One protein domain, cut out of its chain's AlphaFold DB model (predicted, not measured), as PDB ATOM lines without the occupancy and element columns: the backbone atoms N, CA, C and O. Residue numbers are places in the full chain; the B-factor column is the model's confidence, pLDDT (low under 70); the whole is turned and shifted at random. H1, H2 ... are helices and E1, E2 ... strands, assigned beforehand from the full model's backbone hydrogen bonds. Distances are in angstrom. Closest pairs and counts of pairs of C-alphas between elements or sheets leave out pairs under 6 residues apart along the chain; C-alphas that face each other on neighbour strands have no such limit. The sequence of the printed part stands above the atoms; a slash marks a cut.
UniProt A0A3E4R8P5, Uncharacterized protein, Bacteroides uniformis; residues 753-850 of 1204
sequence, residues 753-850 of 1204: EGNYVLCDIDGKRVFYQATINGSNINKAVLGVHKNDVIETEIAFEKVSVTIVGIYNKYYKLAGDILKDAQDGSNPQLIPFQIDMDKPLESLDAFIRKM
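What this domain is: This is residues 753 to 850 of the 1204 residues of an uncharacterized protein of Bacteroides uniformis (UniProt A0A3E4R8P5). A small, strongly twisted sheet of four strands forms a head at one end of an elongated model, with the short helix H1 beside its edge strands E2 and E3; the long helix H2 leads away from this head along E1 and E2, and a long link then reaches H3, alone at the far end. The printed part has 98 residues, with three named helices and four named strands in the order E1, E2, H1, E3, E4, H2, H3. The sheet is antiparallel, in the order E2, E1, E4, E3, and the class is mixed, helices and strands. The whole is loose, with a radius of gyration of the C-alphas of 16.9 A and spans of 50 by 27 by 24 A.

How they stand to each other: E2, residues 764 to 769, is an edge strand and forms a hairpin with E1, residues 756 to 761; N 759 and O 766 are 2.8 A apart, within hydrogen-bond range. E4, residues 797 to 807, is antiparallel to E1, with N 758 and O 805 2.8 A apart. E3, residues 789 to 794, is the other edge strand and forms a hairpin with E4, with N 790 and O 801 2.9 A apart. The pairing of E4 is staggered: its residues 797 to 802 pair with E3 and 802 to 807 with E1, and it bends by 70 degrees at residue 804. H1, residues 776 to 780, is on the sheet at a height of 5.5 A, over none of the strands; its closest C-alphas to E3 are Ile 777 and Thr 792, 6.0 A apart. H2, residues 809 to 822, is on one face of the sheet, two layers, helix and sheet, at a height of 10.6 A. H2 is over E1 and only just over E2, on which 3 of its C-alphas fall, and runs along the strands, at 11 degrees to E1 on the local plane. The closest C-alphas of E1 and H2 are those of Tyr 756 and Lys 809, 6.5 A apart. H3, residues 839 to 850, is not on the sheet and is apart from H2. In H1, H2 and H3 every O i to N i+4 pair is within hydrogen-bond range.

Where its parts are: E1 begins at C-alpha 756, (206.847, 185.544, 175.401), and is 15.5 A long; E2 measures 16.5 A, H1 6.1 A and E3 14.7 A. E4 is the longest strand, 26.2 A, and H2 the longest helix, 20.3 A. H3, 16.5 A, ends at C-alpha 850, (212.610, 189.390, 209.473).

The domain as a whole: The C-alphas of Ile 772 and Arg 848 are the two farthest apart, 50.4 A. The printed part has no cut. The link from H2 to H3 is long, residues 823 to 838, and residues 836 to 841, of which 839 to 841 belong to H3, stand free. The mean pLDDT of the printed part is 85.7, and no printed residue is under 70.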
ATOM      1  N   GLU A 753     206.812 186.282 166.396       90.56
ATOM      2  CA  GLU A 753     207.484 184.984 166.544       90.56
ATOM      3  C   GLU A 753     208.702 185.103 167.481       90.56
ATOM      4  O   GLU A 753     209.616 185.890 167.247       90.56
ATOM      5  N   GLY A 754     208.725 184.297 168.545       88.19
ATOM      6  CA  GLY A 754     209.796 184.283 169.543       88.19
ATOM      7  C   GLY A 754     209.539 185.132 170.794       88.19
ATOM      8  O   GLY A 754     210.226 184.913 171.797       88.19
ATOM      9  N   ASN A 755     208.539 186.022 170.788       93.62
ATOM     10  CA  ASN A 755     208.124 186.763 171.985       93.62
ATOM     11  C   ASN A 755     207.465 185.835 173.020       93.62
ATOM     12  O   ASN A 755     206.930 184.773 172.693       93.62
ATOM     13  N   TYR A 756     207.487 186.244 174.288       93.69
ATOM     14  CA  TYR A 756     206.847 185.544 175.401       93.69
ATOM     15  C   TYR A 756     205.666 186.356 175.926       93.69
ATOM     16  O   TYR A 756     205.824 187.469 176.420       93.69
ATOM     17  N   VAL A 757     204.474 185.778 175.840       92.19
ATOM     18  CA  VAL A 757     203.205 186.417 176.183       92.19
ATOM     19  C   VAL A 757     202.764 185.961 177.572       92.19
ATOM     20  O   VAL A 757     202.568 184.766 177.806       92.19
ATOM     21  N   LEU A 758     202.629 186.903 178.507       92.69
ATOM     22  CA  LEU A 758     202.108 186.657 179.850       92.69
ATOM     23  C   LEU A 758     200.581 186.628 179.801       92.69
ATOM     24  O   LEU A 758     199.940 187.633 179.504       92.69
ATOM     25  N   CYS A 759     200.009 185.475 180.111       90.56
ATOM     26  CA  CYS A 759     198.582 185.200 180.030       90.56
ATOM     27  C   CYS A 759     197.994 184.996 181.430       90.56
ATOM     28  O   CYS A 759     198.612 184.313 182.244       90.56
ATOM     29  N   ASP A 760     196.809 185.542 181.700       89.38
ATOM     30  CA  ASP A 760     196.013 185.255 182.898       89.38
ATOM     31  C   ASP A 760     194.890 184.272 182.549       89.38
ATOM     32  O   ASP A 760     194.082 184.522 181.649       89.38
ATOM     33  N   ILE A 761     194.885 183.138 183.249       86.81
ATOM     34  CA  ILE A 761     193.912 182.059 183.116       86.81
ATOM     35  C   ILE A 761     193.339 181.797 184.508       86.81
ATOM     36  O   ILE A 761     194.042 181.278 185.377       86.81
ATOM     37  N   ASP A 762     192.080 182.178 184.728       80.62
ATOM     38  CA  ASP A 762     191.363 182.002 186.000       80.62
ATOM     39  C   ASP A 762     192.139 182.513 187.236       80.62
ATOM     40  O   ASP A 762     192.139 181.892 188.303       80.62
ATOM     41  N   GLY A 763     192.839 183.644 187.095       77.44
ATOM     42  CA  GLY A 763     193.638 184.267 188.155       77.44
ATOM     43  C   GLY A 763     195.065 183.724 188.276       77.44
ATOM     44  O   GLY A 763     195.809 184.152 189.163       77.44
ATOM     45  N   LYS A 764     195.481 182.785 187.412       82.25
ATOM     46  CA  LYS A 764     196.857 182.274 187.337       82.25
ATOM     47  C   LYS A 764     197.584 182.848 186.130       82.25
ATOM     48  O   LYS A 764     197.200 182.621 184.986       82.25
ATOM     49  N   ARG A 765     198.712 183.513 186.391       86.31
ATOM     50  CA  ARG A 765     199.576 184.088 185.354       86.31
ATOM     51  C   ARG A 765     200.618 183.082 184.858       86.31
ATOM     52  O   ARG A 765     201.359 182.517 185.663       86.31
ATOM     53  N   VAL A 766     200.689 182.863 183.545       86.69
ATOM     54  CA  VAL A 766     201.596 181.900 182.892       86.69
ATOM     55  C   VAL A 766     202.151 182.479 181.586       86.69
ATOM     56  O   VAL A 766     201.426 183.123 180.835       86.69
ATOM     57  N   PHE A 767     203.433 182.235 181.297       89.94
ATOM     58  CA  PHE A 767     204.061 182.632 180.034       89.94
ATOM     59  C   PHE A 767     203.878 181.580 178.934       89.94
ATOM     60  O   PHE A 767     204.161 180.400 179.148       89.94
ATOM     61  N   TYR A 768     203.531 182.027 177.725       90.00
ATOM     62  CA  TYR A 768     203.532 181.217 176.504       90.00
ATOM     63  C   TYR A 768     204.388 181.872 175.422       90.00
ATOM     64  O   TYR A 768     204.314 183.076 175.204       90.00
ATOM     65  N   GLN A 769     205.209 181.085 174.727       92.62
ATOM     66  CA  GLN A 769     205.977 181.585 173.585       92.62
ATOM     67  C   GLN A 769     205.063 181.726 172.362       92.62
ATOM     68  O   GLN A 769     204.383 180.760 172.007       92.62
ATOM     69  N   ALA A 770     205.069 182.886 171.711       90.94
ATOM     70  CA  ALA A 770     204.412 183.091 170.427       90.94
ATOM     71  C   ALA A 770     205.216 182.368 169.340       90.94
ATOM     72  O   ALA A 770     206.350 182.746 169.041       90.94
ATOM     73  N   THR A 771     204.663 181.277 168.806       90.88
ATOM     74  CA  THR A 771     205.325 180.512 167.746       90.88
ATOM     75  C   THR A 771     204.354 179.746 166.858       90.88
ATOM     76  O   THR A 771     203.416 179.097 167.333       90.88
ATOM     77  N   ILE A 772     204.635 179.743 165.555       86.44
ATOM     78  CA  ILE A 772     203.913 178.945 164.556       86.44
ATOM     79  C   ILE A 772     204.106 177.433 164.793       86.44
ATOM     80  O   ILE A 772     203.236 176.635 164.444       86.44
ATOM     81  N   ASN A 773     205.204 177.020 165.432       84.75
ATOM     82  CA  ASN A 773     205.560 175.608 165.626       84.75
ATOM     83  C   ASN A 773     205.135 175.031 166.992       84.75
ATOM     84  O   ASN A 773     205.591 173.954 167.371       84.75
ATOM     85  N   GLY A 774     204.269 175.726 167.735       82.75
ATOM     86  CA  GLY A 774     203.848 175.322 169.080       82.75
ATOM     87  C   GLY A 774     202.455 174.689 169.173       82.75
ATOM     88  O   GLY A 774     201.810 174.351 168.174       82.75
ATOM     89  N   SER A 775     201.988 174.539 170.416       84.19
ATOM     90  CA  SER A 775     200.626 174.098 170.743       84.19
ATOM     91  C   SER A 775     199.565 175.124 170.306       84.19
ATOM     92  O   SER A 775     199.900 176.229 169.873       84.19
ATOM     93  N   ASN A 776     198.276 174.787 170.429       85.06
ATOM     94  CA  ASN A 776     197.180 175.684 170.032       85.06
ATOM     95  C   ASN A 776     197.284 177.066 170.693       85.06
ATOM     96  O   ASN A 776     197.154 178.070 170.001       85.06
ATOM     97  N   ILE A 777     197.624 177.127 171.987       85.62
ATOM     98  CA  ILE A 777     197.813 178.404 172.685       85.62
ATOM     99  C   ILE A 777     199.042 179.174 172.183       85.62
ATOM    100  O   ILE A 777     198.955 180.382 172.016       85.62
ATOM    101  N   ASN A 778     200.152 178.505 171.845       90.12
ATOM    102  CA  ASN A 778     201.345 179.173 171.297       90.12
ATOM    103  C   ASN A 778     201.075 179.852 169.946       90.12
ATOM    104  O   ASN A 778     201.651 180.900 169.658       90.12
ATOM    105  N   LYS A 779     200.203 179.251 169.129       88.06
ATOM    106  CA  LYS A 779     199.751 179.826 167.857       88.06
ATOM    107  C   LYS A 779     198.718 180.929 168.073       88.06
ATOM    108  O   LYS A 779     198.756 181.933 167.374       88.06
ATOM    109  N   ALA A 780     197.808 180.743 169.031       86.50
ATOM    110  CA  ALA A 780     196.733 181.689 169.325       86.50
ATOM    111  C   ALA A 780     197.240 183.013 169.914       86.50
ATOM    112  O   ALA A 780     196.622 184.047 169.692       86.50
ATOM    113  N   VAL A 781     198.371 182.995 170.629       90.88
ATOM    114  CA  VAL A 781     199.006 184.213 171.160       90.88
ATOM    115  C   VAL A 781     199.877 184.947 170.131       90.88
ATOM    116  O   VAL A 781     200.530 185.921 170.485       90.88
ATOM    117  N   LEU A 782     199.932 184.508 168.870       90.69
ATOM    118  CA  LEU A 782     200.691 185.188 167.820       90.69
ATOM    119  C   LEU A 782     199.844 186.317 167.203       90.69
ATOM    120  O   LEU A 782     198.714 186.087 166.780       90.69
ATOM    121  N   GLY A 783     200.387 187.534 167.143       89.69
ATOM    122  CA  GLY A 783     199.706 188.730 166.629       89.69
ATOM    123  C   GLY A 783     198.749 189.424 167.610       89.69
ATOM    124  O   GLY A 783     198.051 190.352 167.206       89.69
ATOM    125  N   VAL A 784     198.704 188.993 168.875       92.00
ATOM    126  CA  VAL A 784     197.849 189.596 169.916       92.00
ATOM    127  C   VAL A 784     198.463 190.869 170.499       92.00
ATOM    128  O   VAL A 784     199.684 191.043 170.460       92.00
ATOM    129  N   HIS A 785     197.613 191.718 171.076       93.31
ATOM    130  CA  HIS A 785     197.970 192.932 171.807       93.31
ATOM    131  C   HIS A 785     197.750 192.763 173.314       93.31
ATOM    132  O   HIS A 785     197.020 191.887 173.789       93.31
ATOM    133  N   LYS A 786     198.369 193.647 174.097       89.75
ATOM    134  CA  LYS A 786     198.114 193.751 175.536       89.75
ATOM    135  C   LYS A 786     196.632 194.037 175.811       89.75
ATOM    136  O   LYS A 786     196.050 194.930 175.204       89.75
ATOM    137  N   ASN A 787     196.071 193.346 176.802       89.81
ATOM    138  CA  ASN A 787     194.659 193.364 177.202       89.81
ATOM    139  C   ASN A 787     193.685 192.681 176.229       89.81
ATOM    140  O   ASN A 787     192.480 192.709 176.487       89.81
ATOM    141  N   ASP A 788     194.169 192.042 175.161       91.44
ATOM    142  CA  ASP A 788     193.315 191.186 174.339       91.44
ATOM    143  C   ASP A 788     192.785 190.005 175.166       91.44
ATOM    144  O   ASP A 788     193.455 189.490 176.066       91.44
ATOM    145  N   VAL A 789     191.575 189.554 174.838       89.44
ATOM    146  CA  VAL A 789     190.994 188.319 175.373       89.44
ATOM    147  C   VAL A 789     190.825 187.351 174.215       89.44
ATOM    148  O   VAL A 789     190.091 187.634 173.267       89.44
ATOM    149  N   ILE A 790     191.515 186.216 174.285       89.88
ATOM    150  CA  ILE A 790     191.489 185.187 173.246       89.88
ATOM    151  C   ILE A 790     190.822 183.918 173.772       89.88
ATOM    152  O   ILE A 790     191.063 183.491 174.901       89.88
ATOM    153  N   GLU A 791     189.996 183.285 172.944       85.31
ATOM    154  CA  GLU A 791     189.520 181.928 173.203       85.31
ATOM    155  C   GLU A 791     190.470 180.935 172.539       85.31
ATOM    156  O   GLU A 791     190.660 180.953 171.321       85.31
ATOM    157  N   THR A 792     191.049 180.038 173.331       84.56
ATOM    158  CA  THR A 792     191.881 178.946 172.821       84.56
ATOM    159  C   THR A 792     191.521 177.641 173.510       84.56
ATOM    160  O   THR A 792     190.858 177.611 174.545       84.56
ATOM    161  N   GLU A 793     191.949 176.537 172.916       77.38
ATOM    162  CA  GLU A 793     191.741 175.206 173.462       77.38
ATOM    163  C   GLU A 793     193.020 174.739 174.169       77.38
ATOM    164  O   GLU A 793     194.074 174.604 173.538       77.38
ATOM    165  N   ILE A 794     192.938 174.518 175.482       75.62
ATOM    166  CA  ILE A 794     194.017 173.954 176.302       75.62
ATOM    167  C   ILE A 794     193.512 172.609 176.817       75.62
ATOM    168  O   ILE A 794     192.455 172.543 177.428       75.62
ATOM    169  N   ALA A 795     194.244 171.524 176.545       71.75
ATOM    170  CA  ALA A 795     193.866 170.171 176.974       71.75
ATOM    171  C   ALA A 795     192.418 169.757 176.603       71.75
ATOM    172  O   ALA A 795     191.767 169.051 177.367       71.75
ATOM    173  N   PHE A 796     191.946 170.151 175.411       74.56
ATOM    174  CA  PHE A 796     190.590 169.884 174.886       74.56
ATOM    175  C   PHE A 796     189.446 170.628 175.602       74.56
ATOM    176  O   PHE A 796     188.276 170.309 175.391       74.56
ATOM    177  N   GLU A 797     189.762 171.642 176.412       77.25
ATOM    178  CA  GLU A 797     188.786 172.561 176.999       77.25
ATOM    179  C   GLU A 797     188.955 173.964 176.410       77.25
ATOM    180  O   GLU A 797     190.074 174.447 176.214       77.25
ATOM    181  N   LYS A 798     187.833 174.633 176.117       80.19
ATOM    182  CA  LYS A 798     187.837 176.044 175.720       80.19
ATOM    183  C   LYS A 798     188.104 176.909 176.941       80.19
ATOM    184  O   LYS A 798     187.305 176.918 177.874       80.19
ATOM    185  N   VAL A 799     189.189 177.669 176.888       84.38
ATOM    186  CA  VAL A 799     189.628 178.553 177.962       84.38
ATOM    187  C   VAL A 799     189.716 179.977 177.419       84.38
ATOM    188  O   VAL A 799     190.285 180.212 176.349       84.38
ATOM    189  N   SER A 800     189.134 180.925 178.157       86.62
ATOM    190  CA  SER A 800     189.290 182.357 177.903       86.62
ATOM    191  C   SER A 800     190.600 182.821 178.527       86.62
ATOM    192  O   SER A 800     190.810 182.650 179.725       86.62
ATOM    193  N   VAL A 801     191.476 183.412 177.723       88.50
ATOM    194  CA  VAL A 801     192.813 183.830 178.142       88.50
ATOM    195  C   VAL A 801     192.935 185.336 177.987       88.50
ATOM    196  O   VAL A 801     192.748 185.857 176.889       88.50
ATOM    197  N   THR A 802     193.272 186.032 179.071       92.06
ATOM    198  CA  THR A 802     193.521 187.480 179.040       92.06
ATOM    199  C   THR A 802     195.015 187.742 178.879       92.06
ATOM    200  O   THR A 802     195.825 187.228 179.652       92.06
ATOM    201  N   ILE A 803     195.398 188.555 177.897       91.56
ATOM    202  CA  ILE A 803     196.794 188.932 177.660       91.56
ATOM    203  C   ILE A 803     197.190 190.060 178.616       91.56
ATOM    204  O   ILE A 803     196.683 191.174 178.526       91.56
ATOM    205  N   VAL A 804     198.120 189.784 179.530       91.56
ATOM    206  CA  VAL A 804     198.594 190.745 180.541       91.56
ATOM    207  C   VAL A 804     199.727 191.616 180.002       91.56
ATOM    208  O   VAL A 804     199.800 192.798 180.330       91.56
ATOM    209  N   GLY A 805     200.610 191.042 179.181       92.44
ATOM    210  CA  GLY A 805     201.756 191.741 178.598       92.44
ATOM    211  C   GLY A 805     202.592 190.841 177.691       92.44
ATOM    212  O   GLY A 805     202.458 189.615 177.723       92.44
ATOM    213  N   ILE A 806     203.448 191.446 176.869       94.25
ATOM    214  CA  ILE A 806     204.260 190.757 175.854       94.25
ATOM    215  C   ILE A 806     205.718 191.154 176.059       94.25
ATOM    216  O   ILE A 806     206.060 192.329 175.983       94.25
ATOM    217  N   TYR A 807     206.586 190.178 176.296       94.50
ATOM    218  CA  TYR A 807     207.958 190.408 176.740       94.50
ATOM    219  C   TYR A 807     208.971 189.552 175.979       94.50
ATOM    220  O   TYR A 807     208.630 188.631 175.236       94.50
ATOM    221  N   ASN A 808     210.254 189.847 176.177       94.12
ATOM    222  CA  ASN A 808     211.349 189.058 175.622       94.12
ATOM    223  C   ASN A 808     211.694 187.826 176.490       94.12
ATOM    224  O   ASN A 808     211.160 187.598 177.579       94.12
ATOM    225  N   LYS A 809     212.656 187.032 176.005       94.19
ATOM    226  CA  LYS A 809     213.188 185.847 176.701       94.19
ATOM    227  C   LYS A 809     213.822 186.154 178.063       94.19
ATOM    228  O   LYS A 809     213.874 185.262 178.911       94.19
ATOM    229  N   TYR A 810     214.331 187.373 178.258       95.00
ATOM    230  CA  TYR A 810     215.043 187.765 179.468       95.00
ATOM    231  C   TYR A 810     214.064 187.969 180.629       95.00
ATOM    232  O   TYR A 810     214.243 187.364 181.690       95.00
ATOM    233  N   TYR A 811     212.986 188.728 180.399       93.44
ATOM    234  CA  TYR A 811     211.913 188.919 181.379       93.44
ATOM    235  C   TYR A 811     211.249 187.597 181.769       93.44
ATOM    236  O   TYR A 811     211.005 187.342 182.947       93.44
ATOM    237  N   LYS A 812     211.027 186.706 180.791       93.75
ATOM    238  CA  LYS A 812     210.456 185.377 181.043       93.75
ATOM    239  C   LYS A 812     211.272 184.586 182.069       93.75
ATOM    240  O   LYS A 812     210.693 184.035 182.999       93.75
ATOM    241  N   LEU A 813     212.604 184.548 181.935       93.38
ATOM    242  CA  LEU A 813     213.462 183.840 182.896       93.38
ATOM    243  C   LEU A 813     213.408 184.478 184.292       93.38
ATOM    244  O   LEU A 813     213.390 183.764 185.289       93.38
ATOM    245  N   ALA A 814     213.346 185.810 184.379       91.56
ATOM    246  CA  ALA A 814     213.228 186.498 185.663       91.56
ATOM    247  C   ALA A 814     211.896 186.175 186.364       91.56
ATOM    248  O   ALA A 814     211.874 185.983 187.582       91.56
ATOM    249  N   GLY A 815     210.812 186.062 185.588       88.62
ATOM    250  CA  GLY A 815     209.504 185.608 186.055       88.62
ATOM    251  C   GLY A 815     209.499 184.148 186.518       88.62
ATOM    252  O   GLY A 815     208.912 183.852 187.557       88.62
ATOM    253  N   ASP A 816     210.196 183.254 185.809       88.81
ATOM    254  CA  ASP A 816     210.366 181.860 186.247       88.81
ATOM    255  C   ASP A 816     211.086 181.790 187.604       88.81
ATOM    256  O   ASP A 816     210.619 181.108 188.507       88.81
ATOM    257  N   ILE A 817     212.168 182.556 187.790       90.38
ATOM    258  CA  ILE A 817     212.932 182.585 189.053       90.38
ATOM    259  C   ILE A 817     212.078 183.103 190.221       90.38
ATOM    260  O   ILE A 817     212.188 182.599 191.341       90.38
ATOM    261  N   LEU A 818     211.210 184.090 189.981       86.81
ATOM    262  CA  LEU A 818     210.278 184.578 191.001       86.81
ATOM    263  C   LEU A 818     209.238 183.514 191.372       86.81
ATOM    264  O   LEU A 818     208.873 183.384 192.540       86.81
ATOM    265  N   LYS A 819     208.769 182.742 190.391       84.62
ATOM    266  CA  LYS A 819     207.863 181.620 190.633       84.62
ATOM    267  C   LYS A 819     208.556 180.510 191.431       84.62
ATOM    268  O   LYS A 819     207.992 180.045 192.415       84.62
ATOM    269  N   ASP A 820     209.802 180.177 191.088       84.94
ATOM    270  CA  ASP A 820     210.626 179.235 191.854       84.94
ATOM    271  C   ASP A 820     210.747 179.674 193.327       84.94
ATOM    272  O   ASP A 820     210.708 178.844 194.236       84.94
ATOM    273  N   ALA A 821     210.857 180.983 193.587       84.75
ATOM    274  CA  ALA A 821     210.879 181.542 194.939       84.75
ATOM    275  C   ALA A 821     209.537 181.386 195.681       84.75
ATOM    276  O   ALA A 821     209.528 181.049 196.864       84.75
ATOM    277  N   GLN A 822     208.403 181.575 194.997       82.62
ATOM    278  CA  GLN A 822     207.061 181.339 195.558       82.62
ATOM    279  C   GLN A 822     206.838 179.876 195.946       82.62
ATOM    280  O   GLN A 822     206.218 179.605 196.973       82.62
ATOM    281  N   ASP A 823     207.409 178.955 195.174       81.50
ATOM    282  CA  ASP A 823     207.372 177.519 195.451       81.50
ATOM    283  C   ASP A 823     208.434 177.089 196.495       81.50
ATOM    284  O   ASP A 823     208.545 175.910 196.828       81.50
ATOM    285  N   GLY A 824     209.217 178.035 197.033       77.31
ATOM    286  CA  GLY A 824     210.247 177.804 198.054       77.31
ATOM    287  C   GLY A 824     211.578 177.254 197.527       77.31
ATOM    288  O   GLY A 824     212.470 176.957 198.319       77.31
ATOM    289  N   SER A 825     211.736 177.135 196.205       79.06
ATOM    290  CA  SER A 825     212.943 176.601 195.551       79.06
ATOM    291  C   SER A 825     214.093 177.613 195.494       79.06
ATOM    292  O   SER A 825     215.253 177.220 195.378       79.06
ATOM    293  N   ASN A 826     213.801 178.910 195.635       79.94
ATOM    294  CA  ASN A 826     214.805 179.955 195.833       79.94
ATOM    295  C   ASN A 826     214.581 180.673 197.182       79.94
ATOM    296  O   ASN A 826     213.776 181.598 197.245       79.94
ATOM    297  N   PRO A 827     215.303 180.297 198.256       79.19
ATOM    298  CA  PRO A 827     215.117 180.877 199.586       79.19
ATOM    299  C   PRO A 827     215.702 182.290 199.742       79.19
ATOM    300  O   PRO A 827     215.478 182.921 200.772       79.19
ATOM    301  N   GLN A 828     216.484 182.786 198.773       81.12
ATOM    302  CA  GLN A 828     217.061 184.137 198.838       81.12
ATOM    303  C   GLN A 828     216.058 185.224 198.447       81.12
ATOM    304  O   GLN A 828     216.226 186.378 198.835       81.12
ATOM    305  N   LEU A 829     215.012 184.859 197.710       80.06
ATOM    306  CA  LEU A 829     213.889 185.727 197.396       80.06
ATOM    307  C   LEU A 829     212.720 185.302 198.282       80.06
ATOM    308  O   LEU A 829     212.211 184.195 198.150       80.06
ATOM    309  N   ILE A 830     212.304 186.170 199.206       75.94
ATOM    310  CA  ILE A 830     211.202 185.872 200.127       75.94
ATOM    311  C   ILE A 830     209.957 186.620 199.647       75.94
ATOM    312  O   ILE A 830     209.816 187.813 199.932       75.94
ATOM    313  N   PRO A 831     209.046 185.958 198.915       71.25
ATOM    314  CA  PRO A 831     207.767 186.557 198.586       71.25
ATOM    315  C   PRO A 831     206.928 186.678 199.860       71.25
ATOM    316  O   PRO A 831     206.840 185.748 200.662       71.25
ATOM    317  N   PHE A 832     206.280 187.825 200.037       73.12
ATOM    318  CA  PHE A 832     205.319 188.040 201.111       73.12
ATOM    319  C   PHE A 832     204.019 188.598 200.540       73.12
ATOM    320  O   PHE A 832     204.017 189.327 199.548       73.12
ATOM    321  N   GLN A 833     202.900 188.211 201.148       72.62
ATOM    322  CA  GLN A 833     201.585 188.748 200.820       72.62
ATOM    323  C   GLN A 833     201.214 189.793 201.863       72.62
ATOM    324  O   GLN A 833     201.331 189.545 203.063       72.62
ATOM    325  N   ILE A 834     200.776 190.955 201.391       77.62
ATOM    326  CA  ILE A 834     200.241 192.012 202.242       77.62
ATOM    327  C   ILE A 834     198.751 191.736 202.421       77.62
ATOM    328  O   ILE A 834     198.019 191.617 201.438       77.62
ATOM    329  N   ASP A 835     198.309 191.640 203.672       81.44
ATOM    330  CA  ASP A 835     196.883 191.669 203.982       81.44
ATOM    331  C   ASP A 835     196.336 193.056 203.627       81.44
ATOM    332  O   ASP A 835     196.642 194.050 204.290       81.44
ATOM    333  N   MET A 836     195.548 193.130 202.558       82.00
ATOM    334  CA  MET A 836     195.028 194.394 202.038       82.00
ATOM    335  C   MET A 836     193.982 195.034 202.956       82.00
ATOM    336  O   MET A 836     193.756 196.238 202.841       82.00
ATOM    337  N   ASP A 837     193.397 194.282 203.895       85.75
ATOM    338  CA  ASP A 837     192.495 194.841 204.906       85.75
ATOM    339  C   ASP A 837     193.281 195.590 205.997       85.75
ATOM    340  O   ASP A 837     192.768 196.527 206.618       85.75
ATOM    341  N   LYS A 838     194.545 195.200 206.226       85.44
ATOM    342  CA  LYS A 838     195.448 195.765 207.244       85.44
ATOM    343  C   LYS A 838     196.899 195.867 206.750       85.44
ATOM    344  O   LYS A 838     197.812 195.288 207.353       85.44
ATOM    345  N   PRO A 839     197.161 196.649 205.691       83.81
ATOM    346  CA  PRO A 839     198.424 196.569 204.963       83.81
ATOM    347  C   PRO A 839     199.636 196.993 205.800       83.81
ATOM    348  O   PRO A 839     200.684 196.357 205.732       83.81
ATOM    349  N   LEU A 840     199.490 198.024 206.641       83.00
ATOM    350  CA  LEU A 840     200.576 198.534 207.487       83.00
ATOM    351  C   LEU A 840     200.906 197.600 208.659       83.00
ATOM    352  O   LEU A 840     202.078 197.388 208.949       83.00
ATOM    353  N   GLU A 841     199.893 197.017 209.310       84.50
ATOM    354  CA  GLU A 841     200.100 196.048 210.400       84.50
ATOM    355  C   GLU A 841     200.737 194.758 209.868       84.50
ATOM    356  O   GLU A 841     201.652 194.215 210.484       84.50
ATOM    357  N   SER A 842     200.282 194.291 208.699       84.19
ATOM    358  CA  SER A 842     200.838 193.126 208.008       84.19
ATOM    359  C   SER A 842     202.307 193.339 207.626       84.19
ATOM    360  O   SER A 842     203.139 192.463 207.871       84.19
ATOM    361  N   LEU A 843     202.641 194.523 207.100       81.94
ATOM    362  CA  LEU A 843     204.010 194.888 206.746       81.94
ATOM    363  C   LEU A 843     204.915 195.016 207.980       81.94
ATOM    364  O   LEU A 843     206.006 194.451 207.981       81.94
ATOM    365  N   ASP A 844     204.472 195.706 209.037       80.62
ATOM    366  CA  ASP A 844     205.254 195.863 210.274       80.62
ATOM    367  C   ASP A 844     205.516 194.506 210.940       80.62
ATOM    368  O   ASP A 844     206.655 194.187 211.280       80.62
ATOM    369  N   ALA A 845     204.493 193.647 211.032       82.12
ATOM    370  CA  ALA A 845     204.640 192.288 211.550       82.12
ATOM    371  C   ALA A 845     205.630 191.453 210.720       82.12
ATOM    372  O   ALA A 845     206.401 190.668 211.278       82.12
ATOM    373  N   PHE A 846     205.641 191.628 209.395       82.62
ATOM    374  CA  PHE A 846     206.592 190.951 208.518       82.62
ATOM    375  C   PHE A 846     208.028 191.466 208.712       82.62
ATOM    376  O   PHE A 846     208.943 190.661 208.883       82.62
ATOM    377  N   ILE A 847     208.231 192.788 208.756       80.44
ATOM    378  CA  ILE A 847     209.543 193.412 209.003       80.44
ATOM    379  C   ILE A 847     210.107 192.962 210.354       80.44
ATOM    380  O   ILE A 847     211.276 192.586 210.450       80.44
ATOM    381  N   ARG A 848     209.268 192.944 211.393       82.19
ATOM    382  CA  ARG A 848     209.631 192.458 212.728       82.19
ATOM    383  C   ARG A 848     210.055 190.995 212.709       82.19
ATOM    384  O   ARG A 848     211.136 190.671 213.188       82.19
ATOM    385  N   LYS A 849     209.293 190.135 212.026       80.44
ATOM    386  CA  LYS A 849     209.627 188.713 211.832       80.44
ATOM    387  C   LYS A 849     210.953 188.494 211.088       80.44
ATOM    388  O   LYS A 849     211.614 187.483 211.316       80.44
ATOM    389  N   MET A 850     211.336 189.416 210.205       73.00
ATOM    390  CA  MET A 850     212.610 189.390 209.473       73.00
ATOM    391  C   MET A 850     213.800 189.896 210.310       73.00
ATOM    392  O   MET A 850     214.955 189.635 209.972       73.00
TER     393      MET A 850